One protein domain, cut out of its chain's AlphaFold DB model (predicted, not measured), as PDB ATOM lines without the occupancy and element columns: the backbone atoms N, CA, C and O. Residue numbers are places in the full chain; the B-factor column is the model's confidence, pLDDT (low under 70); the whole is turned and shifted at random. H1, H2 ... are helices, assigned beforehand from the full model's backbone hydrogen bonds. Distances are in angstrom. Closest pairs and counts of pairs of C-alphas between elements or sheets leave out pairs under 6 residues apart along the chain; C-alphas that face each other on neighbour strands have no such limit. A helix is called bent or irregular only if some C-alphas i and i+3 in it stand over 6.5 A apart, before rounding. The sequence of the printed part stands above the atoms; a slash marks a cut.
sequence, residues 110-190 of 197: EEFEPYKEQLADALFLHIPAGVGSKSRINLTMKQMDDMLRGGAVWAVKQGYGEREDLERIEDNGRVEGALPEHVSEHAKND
ATOM      1  N   GLU A 110      13.979 -33.259  -4.892       97.75
ATOM      2  CA  GLU A 110      15.433 -33.357  -4.750       97.75
ATOM      3  C   GLU A 110      16.070 -32.022  -4.333       97.75
ATOM      4  O   GLU A 110      17.096 -32.016  -3.661       97.75
ATOM      5  N   GLU A 111      15.443 -30.898  -4.694       96.12
ATOM      6  CA  GLU A 111      15.866 -29.545  -4.309       96.12
ATOM      7  C   GLU A 111      15.439 -29.207  -2.873       96.12
ATOM      8  O   GLU A 111      16.115 -28.453  -2.176       96.12
ATOM      9  N   PHE A 112      14.325 -29.788  -2.417       94.88
ATOM     10  CA  PHE A 112      13.781 -29.605  -1.072       94.88
ATOM     11  C   PHE A 112      14.445 -30.509  -0.022       94.88
ATOM     12  O   PHE A 112      14.703 -30.069   1.098       94.88
ATOM     13  N   GLU A 113      14.719 -31.770  -0.366       97.44
ATOM     14  CA  GLU A 113      15.118 -32.821   0.579       97.44
ATOM     15  C   GLU A 113      16.332 -32.450   1.460       97.44
ATOM     16  O   GLU A 113      16.264 -32.713   2.665       97.44
ATOM     17  N   PRO A 114      17.395 -31.784   0.952       98.00
ATOM     18  CA  PRO A 114      18.529 -31.363   1.781       98.00
ATOM     19  C   PRO A 114      18.181 -30.317   2.851       98.00
ATOM     20  O   PRO A 114      18.901 -30.199   3.841       98.00
ATOM     21  N   TYR A 115      17.096 -29.558   2.665       96.88
ATOM     22  CA  TYR A 115      16.710 -28.427   3.518       96.88
ATOM     23  C   TYR A 115      15.466 -28.697   4.372       96.88
ATOM     24  O   TYR A 115      15.039 -27.815   5.115       96.88
ATOM     25  N   LYS A 116      14.875 -29.896   4.298       96.50
ATOM     26  CA  LYS A 116      13.576 -30.203   4.924       96.50
ATOM     27  C   LYS A 116      13.513 -29.897   6.425       96.50
ATOM     28  O   LYS A 116      12.518 -29.347   6.884       96.50
ATOM     29  N   GLU A 117      14.572 -30.213   7.173       97.94
ATOM     30  CA  GLU A 117      14.635 -29.979   8.623       97.94
ATOM     31  C   GLU A 117      14.781 -28.487   8.927       97.94
ATOM     32  O   GLU A 117      14.016 -27.938   9.713       97.94
ATOM     33  N   GLN A 118      15.679 -27.801   8.212       97.19
ATOM     34  CA  GLN A 118      15.879 -26.358   8.357       97.19
ATOM     35  C   GLN A 118      14.610 -25.569   8.018       97.19
ATOM     36  O   GLN A 118      14.283 -24.603   8.705       97.19
ATOM     37  N   LEU A 119      13.878 -25.979   6.976       94.94
ATOM     38  CA  LEU A 119      12.615 -25.346   6.618       94.94
ATOM     39  C   LEU A 119      11.533 -25.629   7.663       94.94
ATOM     40  O   LEU A 119      10.800 -24.710   8.018       94.94
ATOM     41  N   ALA A 120      11.436 -26.858   8.175       95.12
ATOM     42  CA  ALA A 120      10.484 -27.195   9.231       95.12
ATOM     43  C   ALA A 120      10.727 -26.356  10.498       95.12
ATOM     44  O   ALA A 120       9.785 -25.755  11.019       95.12
ATOM     45  N   ASP A 121      11.984 -26.232  10.931       95.19
ATOM     46  CA  ASP A 121      12.372 -25.399  12.075       95.19
ATOM     47  C   ASP A 121      12.080 -23.915  11.821       95.19
ATOM     48  O   ASP A 121      11.533 -23.219  12.683       95.19
ATOM     49  N   ALA A 122      12.392 -23.421  10.618       94.44
ATOM     50  CA  ALA A 122      12.102 -22.047  10.233       94.44
ATOM     51  C   ALA A 122      10.592 -21.765  10.237       94.44
ATOM     52  O   ALA A 122      10.172 -20.746  10.786       94.44
ATOM     53  N   LEU A 123       9.770 -22.659   9.682       93.00
ATOM     54  CA  LEU A 123       8.311 -22.532   9.698       93.00
ATOM     55  C   LEU A 123       7.777 -22.551  11.130       93.00
ATOM     56  O   LEU A 123       6.993 -21.676  11.487       93.00
ATOM     57  N   PHE A 124       8.241 -23.476  11.972       90.19
ATOM     58  CA  PHE A 124       7.823 -23.556  13.373       90.19
ATOM     59  C   PHE A 124       8.174 -22.288  14.166       90.19
ATOM     60  O   PHE A 124       7.382 -21.817  14.982       90.19
ATOM     61  N   LEU A 125       9.341 -21.693  13.902       88.56
ATOM     62  CA  LEU A 125       9.768 -20.448  14.541       88.56
ATOM     63  C   LEU A 125       8.948 -19.228  14.086       88.56
ATOM     64  O   LEU A 125       8.742 -18.289  14.864       88.56
ATOM     65  N   HIS A 126       8.519 -19.207  12.822       87.19
ATOM     66  CA  HIS A 126       7.850 -18.052  12.217       87.19
ATOM     67  C   HIS A 126       6.320 -18.125  12.268       87.19
ATOM     68  O   HIS A 126       5.688 -17.069  12.267       87.19
ATOM     69  N   ILE A 127       5.731 -19.320  12.366       88.31
ATOM     70  CA  ILE A 127       4.281 -19.551  12.385       88.31
ATOM     71  C   ILE A 127       3.844 -19.938  13.808       88.31
ATOM     72  O   ILE A 127       4.092 -21.062  14.248       88.31
ATOM     73  N   PRO A 128       3.174 -19.040  14.558       83.69
ATOM     74  CA  PRO A 128       2.752 -19.321  15.929       83.69
ATOM     75  C   PRO A 128       1.760 -20.494  16.022       83.69
ATOM     76  O   PRO A 128       0.594 -20.369  15.654       83.69
ATOM     77  N   ALA A 129       2.188 -21.616  16.606       82.50
ATOM     78  CA  ALA A 129       1.356 -22.799  16.863       82.50
ATOM     79  C   ALA A 129       1.217 -23.095  18.376       82.50
ATOM     80  O   ALA A 129       1.960 -22.552  19.191       82.50
ATOM     81  N   GLY A 130       0.230 -23.905  18.787       73.56
ATOM     82  CA  GLY A 130       0.086 -24.407  20.175       73.56
ATOM     83  C   GLY A 130      -0.551 -23.459  21.211       73.56
ATOM     84  O   GLY A 130      -0.613 -22.249  21.027       73.56
ATOM     85  N   VAL A 131      -1.093 -23.985  22.313       61.47
ATOM     86  CA  VAL A 131      -1.798 -23.176  23.334       61.47
ATOM     87  C   VAL A 131      -0.833 -22.187  24.010       61.47
ATOM     88  O   VAL A 131       0.223 -22.583  24.486       61.47
ATOM     89  N   GLY A 132      -1.195 -20.898  24.060       61.78
ATOM     90  CA  GLY A 132      -0.394 -19.843  24.700       61.78
ATOM     91  C   GLY A 132       0.575 -19.083  23.782       61.78
ATOM     92  O   GLY A 132       1.147 -18.084  24.222       61.78
ATOM     93  N   SER A 133       0.732 -19.486  22.513       66.31
ATOM     94  CA  SER A 133       1.480 -18.690  21.531       66.31
ATOM     95  C   SER A 133       0.721 -17.421  21.135       66.31
ATOM     96  O   SER A 133      -0.506 -17.420  21.029       66.31
ATOM     97  N   LYS A 134       1.458 -16.322  20.942       66.31
ATOM     98  CA  LYS A 134       0.913 -15.016  20.549       66.31
ATOM     99  C   LYS A 134       1.231 -14.740  19.087       66.31
ATOM    100  O   LYS A 134       2.347 -15.006  18.643       66.31
ATOM    101  N   SER A 135       0.270 -14.172  18.362       72.75
ATOM    102  CA  SER A 135       0.544 -13.620  17.035       72.75
ATOM    103  C   SER A 135       1.514 -12.440  17.139       72.75
ATOM    104  O   SER A 135       1.516 -11.705  18.130       72.75
ATOM    105  N   ARG A 136       2.337 -12.254  16.101       75.88
ATOM    106  CA  ARG A 136       3.137 -11.033  15.921       75.88
ATOM    107  C   ARG A 136       2.271  -9.842  15.492       75.88
ATOM    108  O   ARG A 136       2.716  -8.705  15.602       75.88
ATOM    109  N   ILE A 137       1.047 -10.101  15.034       81.56
ATOM    110  CA  ILE A 137       0.079  -9.095  14.613       81.56
ATOM    111  C   ILE A 137      -0.846  -8.795  15.790       81.56
ATOM    112  O   ILE A 137      -1.483  -9.690  16.346       81.56
ATOM    113  N   ASN A 138      -0.921  -7.518  16.157       83.12
ATOM    114  CA  ASN A 138      -1.840  -7.027  17.172       83.12
ATOM    115  C   ASN A 138      -2.779  -6.007  16.528       83.12
ATOM    116  O   ASN A 138      -2.323  -4.978  16.026       83.12
ATOM    117  N   LEU A 139      -4.073  -6.315  16.516       87.69
ATOM    118  CA  LEU A 139      -5.101  -5.478  15.910       87.69
ATOM    119  C   LEU A 139      -5.836  -4.710  17.002       87.69
ATOM    120  O   LEU A 139      -6.245  -5.274  18.014       87.69
ATOM    121  N   THR A 140      -6.051  -3.418  16.776       91.00
ATOM    122  CA  THR A 140      -7.068  -2.675  17.529       91.00
ATOM    123  C   THR A 140      -8.461  -3.214  17.191       91.00
ATOM    124  O   THR A 140      -8.656  -3.789  16.123       91.00
ATOM    125  N   MET A 141      -9.459  -2.961  18.043       90.12
ATOM    126  CA  MET A 141     -10.853  -3.351  17.764       90.12
ATOM    127  C   MET A 141     -11.353  -2.849  16.405       90.12
ATOM    128  O   MET A 141     -12.018  -3.575  15.678       90.12
ATOM    129  N   LYS A 142     -10.959  -1.634  16.010       93.38
ATOM    130  CA  LYS A 142     -11.298  -1.095  14.691       93.38
ATOM    131  C   LYS A 142     -10.646  -1.896  13.556       93.38
ATOM    132  O   LYS A 142     -11.313  -2.236  12.591       93.38
ATOM    133  N   GLN A 143      -9.356  -2.216  13.676       93.56
ATOM    134  CA  GLN A 143      -8.662  -3.034  12.675       93.56
ATOM    135  C   GLN A 143      -9.212  -4.463  12.623       93.56
ATOM    136  O   GLN A 143      -9.245  -5.049  11.548       93.56
ATOM    137  N   MET A 144      -9.662  -5.003  13.759       92.94
ATOM    138  CA  MET A 144     -10.369  -6.280  13.819       92.94
ATOM    139  C   MET A 144     -11.657  -6.226  12.994       92.94
ATOM    140  O   MET A 144     -11.886  -7.107  12.177       92.94
ATOM    141  N   ASP A 145     -12.466  -5.176  13.147       95.31
ATOM    142  CA  ASP A 145     -13.688  -5.006  12.356       95.31
ATOM    143  C   ASP A 145     -13.385  -4.836  10.860       95.31
ATOM    144  O   ASP A 145     -14.037  -5.463  10.021       95.31
ATOM    145  N   ASP A 146     -12.363  -4.046  10.518       95.62
ATOM    146  CA  ASP A 146     -11.908  -3.876   9.134       95.62
ATOM    147  C   ASP A 146     -11.450  -5.218   8.528       95.62
ATOM    148  O   ASP A 146     -11.749  -5.510   7.366       95.62
ATOM    149  N   MET A 147     -10.768  -6.054   9.315       94.81
ATOM    150  CA  MET A 147     -10.315  -7.383   8.912       94.81
ATOM    151  C   MET A 147     -11.478  -8.374   8.782       94.81
ATOM    152  O   MET A 147     -11.573  -9.056   7.766       94.81
ATOM    153  N   LEU A 148     -12.399  -8.426   9.749       95.56
ATOM    154  CA  LEU A 148     -13.582  -9.298   9.705       95.56
ATOM    155  C   LEU A 148     -14.469  -8.974   8.497       95.56
ATOM    156  O   LEU A 148     -15.043  -9.870   7.887       95.56
ATOM    157  N   ARG A 149     -14.556  -7.693   8.125       96.44
ATOM    158  CA  ARG A 149     -15.300  -7.243   6.943       96.44
ATOM    159  C   ARG A 149     -14.534  -7.474   5.639       96.44
ATOM    160  O   ARG A 149     -15.144  -7.688   4.594       96.44
ATOM    161  N   GLY A 150     -13.209  -7.354   5.672       96.31
ATOM    162  CA  GLY A 150     -12.359  -7.362   4.483       96.31
ATOM    163  C   GLY A 150     -11.744  -8.713   4.118       96.31
ATOM    164  O   GLY A 150     -11.326  -8.871   2.973       96.31
ATOM    165  N   GLY A 151     -11.681  -9.672   5.041       96.38
ATOM    166  CA  GLY A 151     -11.072 -10.985   4.820       96.38
ATOM    167  C   GLY A 151      -9.617 -10.899   4.337       96.38
ATOM    168  O   GLY A 151      -8.862 -10.004   4.724       96.38
ATOM    169  N   ALA A 152      -9.222 -11.795   3.432       96.88
ATOM    170  CA  ALA A 152      -7.884 -11.798   2.836       96.88
ATOM    171  C   ALA A 152      -7.588 -10.520   2.028       96.88
ATOM    172  O   ALA A 152      -6.435 -10.105   1.935       96.88
ATOM    173  N   VAL A 153      -8.616  -9.835   1.507       97.50
ATOM    174  CA  VAL A 153      -8.447  -8.546   0.811       97.50
ATOM    175  C   VAL A 153      -7.892  -7.482   1.760       97.50
ATOM    176  O   VAL A 153      -7.101  -6.632   1.348       97.50
ATOM    177  N   TRP A 154      -8.288  -7.511   3.037       96.50
ATOM    178  CA  TRP A 154      -7.697  -6.640   4.052       96.50
ATOM    179  C   TRP A 154      -6.226  -6.997   4.289       96.50
ATOM    180  O   TRP A 154      -5.393  -6.094   4.301       96.50
ATOM    181  N   ALA A 155      -5.899  -8.290   4.392       95.62
ATOM    182  CA  ALA A 155      -4.533  -8.761   4.624       95.62
ATOM    183  C   ALA A 155      -3.570  -8.322   3.505       95.62
ATOM    184  O   ALA A 155      -2.554  -7.691   3.793       95.62
ATOM    185  N   VAL A 156      -3.948  -8.514   2.235       97.00
ATOM    186  CA  VAL A 156      -3.155  -8.061   1.075       97.00
ATOM    187  C   VAL A 156      -2.948  -6.543   1.098       97.00
ATOM    188  O   VAL A 156      -1.846  -6.057   0.859       97.00
ATOM    189  N   LYS A 157      -3.968  -5.757   1.473       96.44
ATOM    190  CA  LYS A 157      -3.828  -4.293   1.624       96.44
ATOM    191  C   LYS A 157      -2.877  -3.879   2.750       96.44
ATOM    192  O   LYS A 157      -2.361  -2.767   2.707       96.44
ATOM    193  N   GLN A 158      -2.678  -4.731   3.754       95.06
ATOM    194  CA  GLN A 158      -1.679  -4.523   4.805       95.06
ATOM    195  C   GLN A 158      -0.281  -5.040   4.413       95.06
ATOM    196  O   GLN A 158       0.650  -4.902   5.202       95.06
ATOM    197  N   GLY A 159      -0.118  -5.598   3.206       95.12
ATOM    198  CA  GLY A 159       1.150  -6.136   2.704       95.12
ATOM    199  C   GLY A 159       1.367  -7.625   2.985       95.12
ATOM    200  O   GLY A 159       2.496  -8.095   2.869       95.12
ATOM    201  N   TYR A 160       0.320  -8.363   3.369       93.62
ATOM    202  CA  TYR A 160       0.384  -9.812   3.570       93.62
ATOM    203  C   TYR A 160      -0.139 -10.547   2.333       93.62
ATOM    204  O   TYR A 160      -1.351 -10.688   2.150       93.62
ATOM    205  N   GLY A 161       0.791 -11.002   1.495       94.88
ATOM    206  CA  GLY A 161       0.501 -11.652   0.218       94.88
ATOM    207  C   GLY A 161       0.386 -10.670  -0.948       94.88
ATOM    208  O   GLY A 161       0.552  -9.460  -0.796       94.88
ATOM    209  N   GLU A 162       0.095 -11.221  -2.119       96.50
ATOM    210  CA  GLU A 162       0.000 -10.493  -3.384       96.50
ATOM    211  C   GLU A 162      -1.458 -10.369  -3.840       96.50
ATOM    212  O   GLU A 162      -2.348 -11.111  -3.417       96.50
ATOM    213  N   ARG A 163      -1.739  -9.432  -4.750       96.44
ATOM    214  CA  ARG A 163      -3.105  -9.225  -5.267       96.44
ATOM    215  C   ARG A 163      -3.639 -10.471  -5.975       96.44
ATOM    216  O   ARG A 163      -4.824 -10.778  -5.874       96.44
ATOM    217  N   GLU A 164      -2.761 -11.183  -6.666       96.81
ATOM    218  CA  GLU A 164      -3.045 -12.404  -7.413       96.81
ATOM    219  C   GLU A 164      -3.397 -13.584  -6.490       96.81
ATOM    220  O   GLU A 164      -4.008 -14.551  -6.948       96.81
ATOM    221  N   ASP A 165      -3.061 -13.525  -5.196       97.06
ATOM    222  CA  ASP A 165      -3.469 -14.556  -4.235       97.06
ATOM    223  C   ASP A 165      -4.991 -14.598  -4.088       97.06
ATOM    224  O   ASP A 165      -5.563 -15.673  -3.927       97.06
ATOM    225  N   LEU A 166      -5.660 -13.445  -4.195       97.56
ATOM    226  CA  LEU A 166      -7.111 -13.333  -4.027       97.56
ATOM    227  C   LEU A 166      -7.874 -14.157  -5.066       97.56
ATOM    228  O   LEU A 166      -8.874 -14.772  -4.728       97.56
ATOM    229  N   GLU A 167      -7.360 -14.263  -6.289       97.56
ATOM    230  CA  GLU A 167      -7.967 -15.055  -7.370       97.56
ATOM    231  C   GLU A 167      -7.873 -16.577  -7.128       97.56
ATOM    232  O   GLU A 167      -8.462 -17.366  -7.863       97.56
ATOM    233  N   ARG A 168      -7.113 -17.005  -6.108       97.31
ATOM    234  CA  ARG A 168      -6.854 -18.414  -5.761       97.31
ATOM    235  C   ARG A 168      -7.445 -18.816  -4.411       97.31
ATOM    236  O   ARG A 168      -7.099 -19.868  -3.875       97.31
ATOM    237  N   ILE A 169      -8.310 -17.978  -3.849       97.25
ATOM    238  CA  ILE A 169      -9.024 -18.244  -2.602       97.25
ATOM    239  C   ILE A 169     -10.512 -18.325  -2.937       97.25
ATOM    240  O   ILE A 169     -11.018 -17.517  -3.714       97.25
ATOM    241  N   GLU A 170     -11.214 -19.288  -2.343       97.56
ATOM    242  CA  GLU A 170     -12.678 -19.340  -2.391       97.56
ATOM    243  C   GLU A 170     -13.283 -17.981  -1.987       97.56
ATOM    244  O   GLU A 170     -12.739 -17.275  -1.133       97.56
ATOM    245  N   ASP A 171     -14.349 -17.563  -2.672       95.94
ATOM    246  CA  ASP A 171     -14.968 -16.235  -2.533       95.94
ATOM    247  C   ASP A 171     -13.998 -15.051  -2.685       95.94
ATOM    248  O   ASP A 171     -14.203 -13.966  -2.142       95.94
ATOM    249  N   ASN A 172     -12.893 -15.248  -3.408       96.94
ATOM    250  CA  ASN A 172     -11.785 -14.299  -3.503       96.94
ATOM    251  C   ASN A 172     -11.246 -13.850  -2.127       96.94
ATOM    252  O   ASN A 172     -10.769 -12.725  -1.948       96.94
ATOM    253  N   GLY A 173     -11.374 -14.726  -1.125       96.06
ATOM    254  CA  GLY A 173     -10.969 -14.491   0.253       96.06
ATOM    255  C   GLY A 173     -11.837 -13.494   1.018       96.06
ATOM    256  O   GLY A 173     -11.382 -12.980   2.046       96.06
ATOM    257  N   ARG A 174     -13.057 -13.193   0.548       96.69
ATOM    258  CA  ARG A 174     -14.009 -12.333   1.262       96.69
ATOM    259  C   ARG A 174     -15.463 -12.676   0.936       96.69
ATOM    260  O   ARG A 174     -15.971 -12.309  -0.119       96.69
ATOM    261  N   VAL A 175     -16.177 -13.194   1.931       94.12
ATOM    262  CA  VAL A 175     -17.640 -13.305   1.882       94.12
ATOM    263  C   VAL A 175     -18.272 -11.910   1.952       94.12
ATOM    264  O   VAL A 175     -17.938 -11.092   2.816       94.12
ATOM    265  N   GLU A 176     -19.171 -11.604   1.019       93.75
ATOM    266  CA  GLU A 176     -19.897 -10.334   0.998       93.75
ATOM    267  C   GLU A 176     -20.929 -10.247   2.135       93.75
ATOM    268  O   GLU A 176     -21.496 -11.245   2.568       93.75
ATOM    269  N   GLY A 177     -21.176  -9.035   2.641       94.81
ATOM    270  CA  GLY A 177     -22.197  -8.812   3.668       94.81
ATOM    271  C   GLY A 177     -21.774  -9.180   5.091       94.81
ATOM    272  O   GLY A 177     -22.620  -9.197   5.975       94.81
ATOM    273  N   ALA A 178     -20.486  -9.431   5.351       95.50
ATOM    274  CA  ALA A 178     -19.989  -9.606   6.714       95.50
ATOM    275  C   ALA A 178     -20.237  -8.345   7.573       95.50
ATOM    276  O   ALA A 178     -19.863  -7.226   7.197       95.50
ATOM    277  N   LEU A 179     -20.850  -8.545   8.746       96.62
ATOM    278  CA  LEU A 179     -21.234  -7.509   9.713       96.62
ATOM    279  C   LEU A 179     -20.523  -7.759  11.061       96.62
ATOM    280  O   LEU A 179     -21.051  -8.485  11.909       96.62
ATOM    281  N   PRO A 180     -19.319  -7.193  11.284       96.00
ATOM    282  CA  PRO A 180     -18.562  -7.329  12.532       96.00
ATOM    283  C   PRO A 180     -19.324  -6.909  13.796       96.00
ATOM    284  O   PRO A 180     -18.988  -7.356  14.890       96.00
ATOM    285  N   GLU A 181     -20.354  -6.074  13.680       96.12
ATOM    286  CA  GLU A 181     -21.257  -5.699  14.774       96.12
ATOM    287  C   GLU A 181     -22.067  -6.877  15.344       96.12
ATOM    288  O   GLU A 181     -22.517  -6.819  16.486       96.12
ATOM    289  N   HIS A 182     -22.226  -7.964  14.583       96.62
ATOM    290  CA  HIS A 182     -22.864  -9.199  15.048       96.62
ATOM    291  C   HIS A 182     -21.875 -10.185  15.684       96.62
ATOM    292  O   HIS A 182     -22.283 -11.224  16.204       96.62
ATOM    293  N   VAL A 183     -20.581  -9.857  15.701       95.94
ATOM    294  CA  VAL A 183     -19.560 -10.633  16.406       95.94
ATOM    295  C   VAL A 183     -19.411 -10.075  17.817       95.94
ATOM    296  O   VAL A 183     -19.088  -8.905  18.007       95.94
ATOM    297  N   SER A 184     -19.644 -10.921  18.823       95.12
ATOM    298  CA  SER A 184     -19.563 -10.497  20.225       95.12
ATOM    299  C   SER A 184     -18.172  -9.976  20.604       95.12
ATOM    300  O   SER A 184     -17.151 -10.493  20.146       95.12
ATOM    301  N   GLU A 185     -18.128  -9.026  21.538       92.44
ATOM    302  CA  GLU A 185     -16.878  -8.549  22.141       92.44
ATOM    303  C   GLU A 185     -16.058  -9.689  22.750       92.44
ATOM    304  O   GLU A 185     -14.833  -9.682  22.678       92.44
ATOM    305  N   HIS A 186     -16.720 -10.697  23.325       92.06
ATOM    306  CA  HIS A 186     -16.037 -11.869  23.862       92.06
ATOM    307  C   HIS A 186     -15.257 -12.623  22.776       92.06
ATOM    308  O   HIS A 186     -14.096 -12.954  22.997       92.06
ATOM    309  N   ALA A 187     -15.864 -12.839  21.606       91.38
ATOM    310  CA  ALA A 187     -15.210 -13.506  20.484       91.38
ATOM    311  C   ALA A 187     -14.044 -12.676  19.923       91.38
ATOM    312  O   ALA A 187     -12.967 -13.220  19.701       91.38
ATOM    313  N   LYS A 188     -14.217 -11.355  19.768       89.50
ATOM    314  CA  LYS A 188     -13.152 -10.453  19.279       89.50
ATOM    315  C   LYS A 188     -11.957 -10.357  20.233       89.50
ATOM    316  O   LYS A 188     -10.833 -10.143  19.792       89.50
ATOM    317  N   ASN A 189     -12.200 -10.508  21.535       85.38
ATOM    318  CA  ASN A 189     -11.177 -10.450  22.578       85.38
ATOM    319  C   ASN A 189     -10.633 -11.834  22.980       85.38
ATOM    320  O   ASN A 189      -9.874 -11.927  23.955       85.38
ATOM    321  N   ASP A 190     -11.007 -12.913  22.285       78.69
ATOM    322  CA  ASP A 190     -10.500 -14.241  22.614       78.69
ATOM    323  C   ASP A 190      -8.984 -14.291  22.372       78.69
ATOM    324  O   ASP A 190      -8.487 -14.174  21.253       78.69
TER     325      ASP A 190
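Overview. This is residues 110 to 190 of the 197 residues of the protein "3'-phosphate/5'-hydroxy nucleic acid ligase" of Legionella parisiensis (UniProt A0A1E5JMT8). A kinked helical arm, residues 110 to 125 of H1, sticks out from a small body built round H2, a sharply kinked helix with the short helices H3 and H4 at its later part and H5 near its earlier part. A long loop joins the arm to this body, and another, residues 174 to 184, runs back beside H2 from H4 to H5. The printed part has 81 residues with five named helices, in the order H1, H2, H3, H4, H5, and no named strand; the class is all helix. The whole is loose, with a radius of gyration of the C-alphas of 16.3 A, and spans 49 by 33 by 18 A, the arm making much of the length.

Along the chain. Find C-alpha 110 at (15.433, -33.357, -4.750); from there H1 runs through residues 110 to 126, 24.1 A from first to last C-alpha. It is irregular, with C-alphas 114 and 117 8.0 A apart, and has a kink of 62 degrees near residue 117. H2 begins at C-alpha 141, at (-10.853, -3.351, 17.764), and holds residues 141 to 157 over 17.6 A. It too is irregular, with C-alphas 149 and 152 9.6 A apart and a kink of 118 degrees near residue 151. Next come H3, residues 163 to 168, 9.9 A long, and H4, residues 170 to 173, 5.8 A long. H5, residues 185 to 188, is 5.1 A long and ends at C-alpha 188, at (-13.152, -10.453, 19.279).

Arrangement. Look first at H1, which touches no helix. H2 touches H4 with residues 151 to 153 alone; the closest C-alphas, of Ala 152 and Gly 173, are 4.8 A apart. With residues 152 to 156 alone, H2 only just touches H3, with 3 pairs of C-alphas within 8 A, the closest being Val 156 and Arg 163 at 6.4 A; their lines are about perpendicular, at 84 degrees. H3 and H4 are close but not clearly touching, with the C-alphas of Leu 166 and Asn 172 closest at 4.8 A. H2 and H5 are also close but not clearly touching, with the C-alphas of Met 144 and Lys 188 closest at 7.4 A. H3 and H5 are apart. In the backbone, O i to N i+4 pairs are within hydrogen-bond range in 9 of 13 cases in H1, 11 of 13 in H2 and 0 of 2 in H3, where 3 of 3 O i to N i+3 pairs are; H4 and H5 are too short for an i+4 pair.

Size, cuts and confidence. The two C-alphas farthest apart, of Glu 110 and Glu 181, are 49.9 A apart. The printed part has no cut. The links H1 to H2 and H4 to H5 are long, with 14 and 11 residues. The mean pLDDT of the printed part is 91.7, and residues 131 to 134 are under 70.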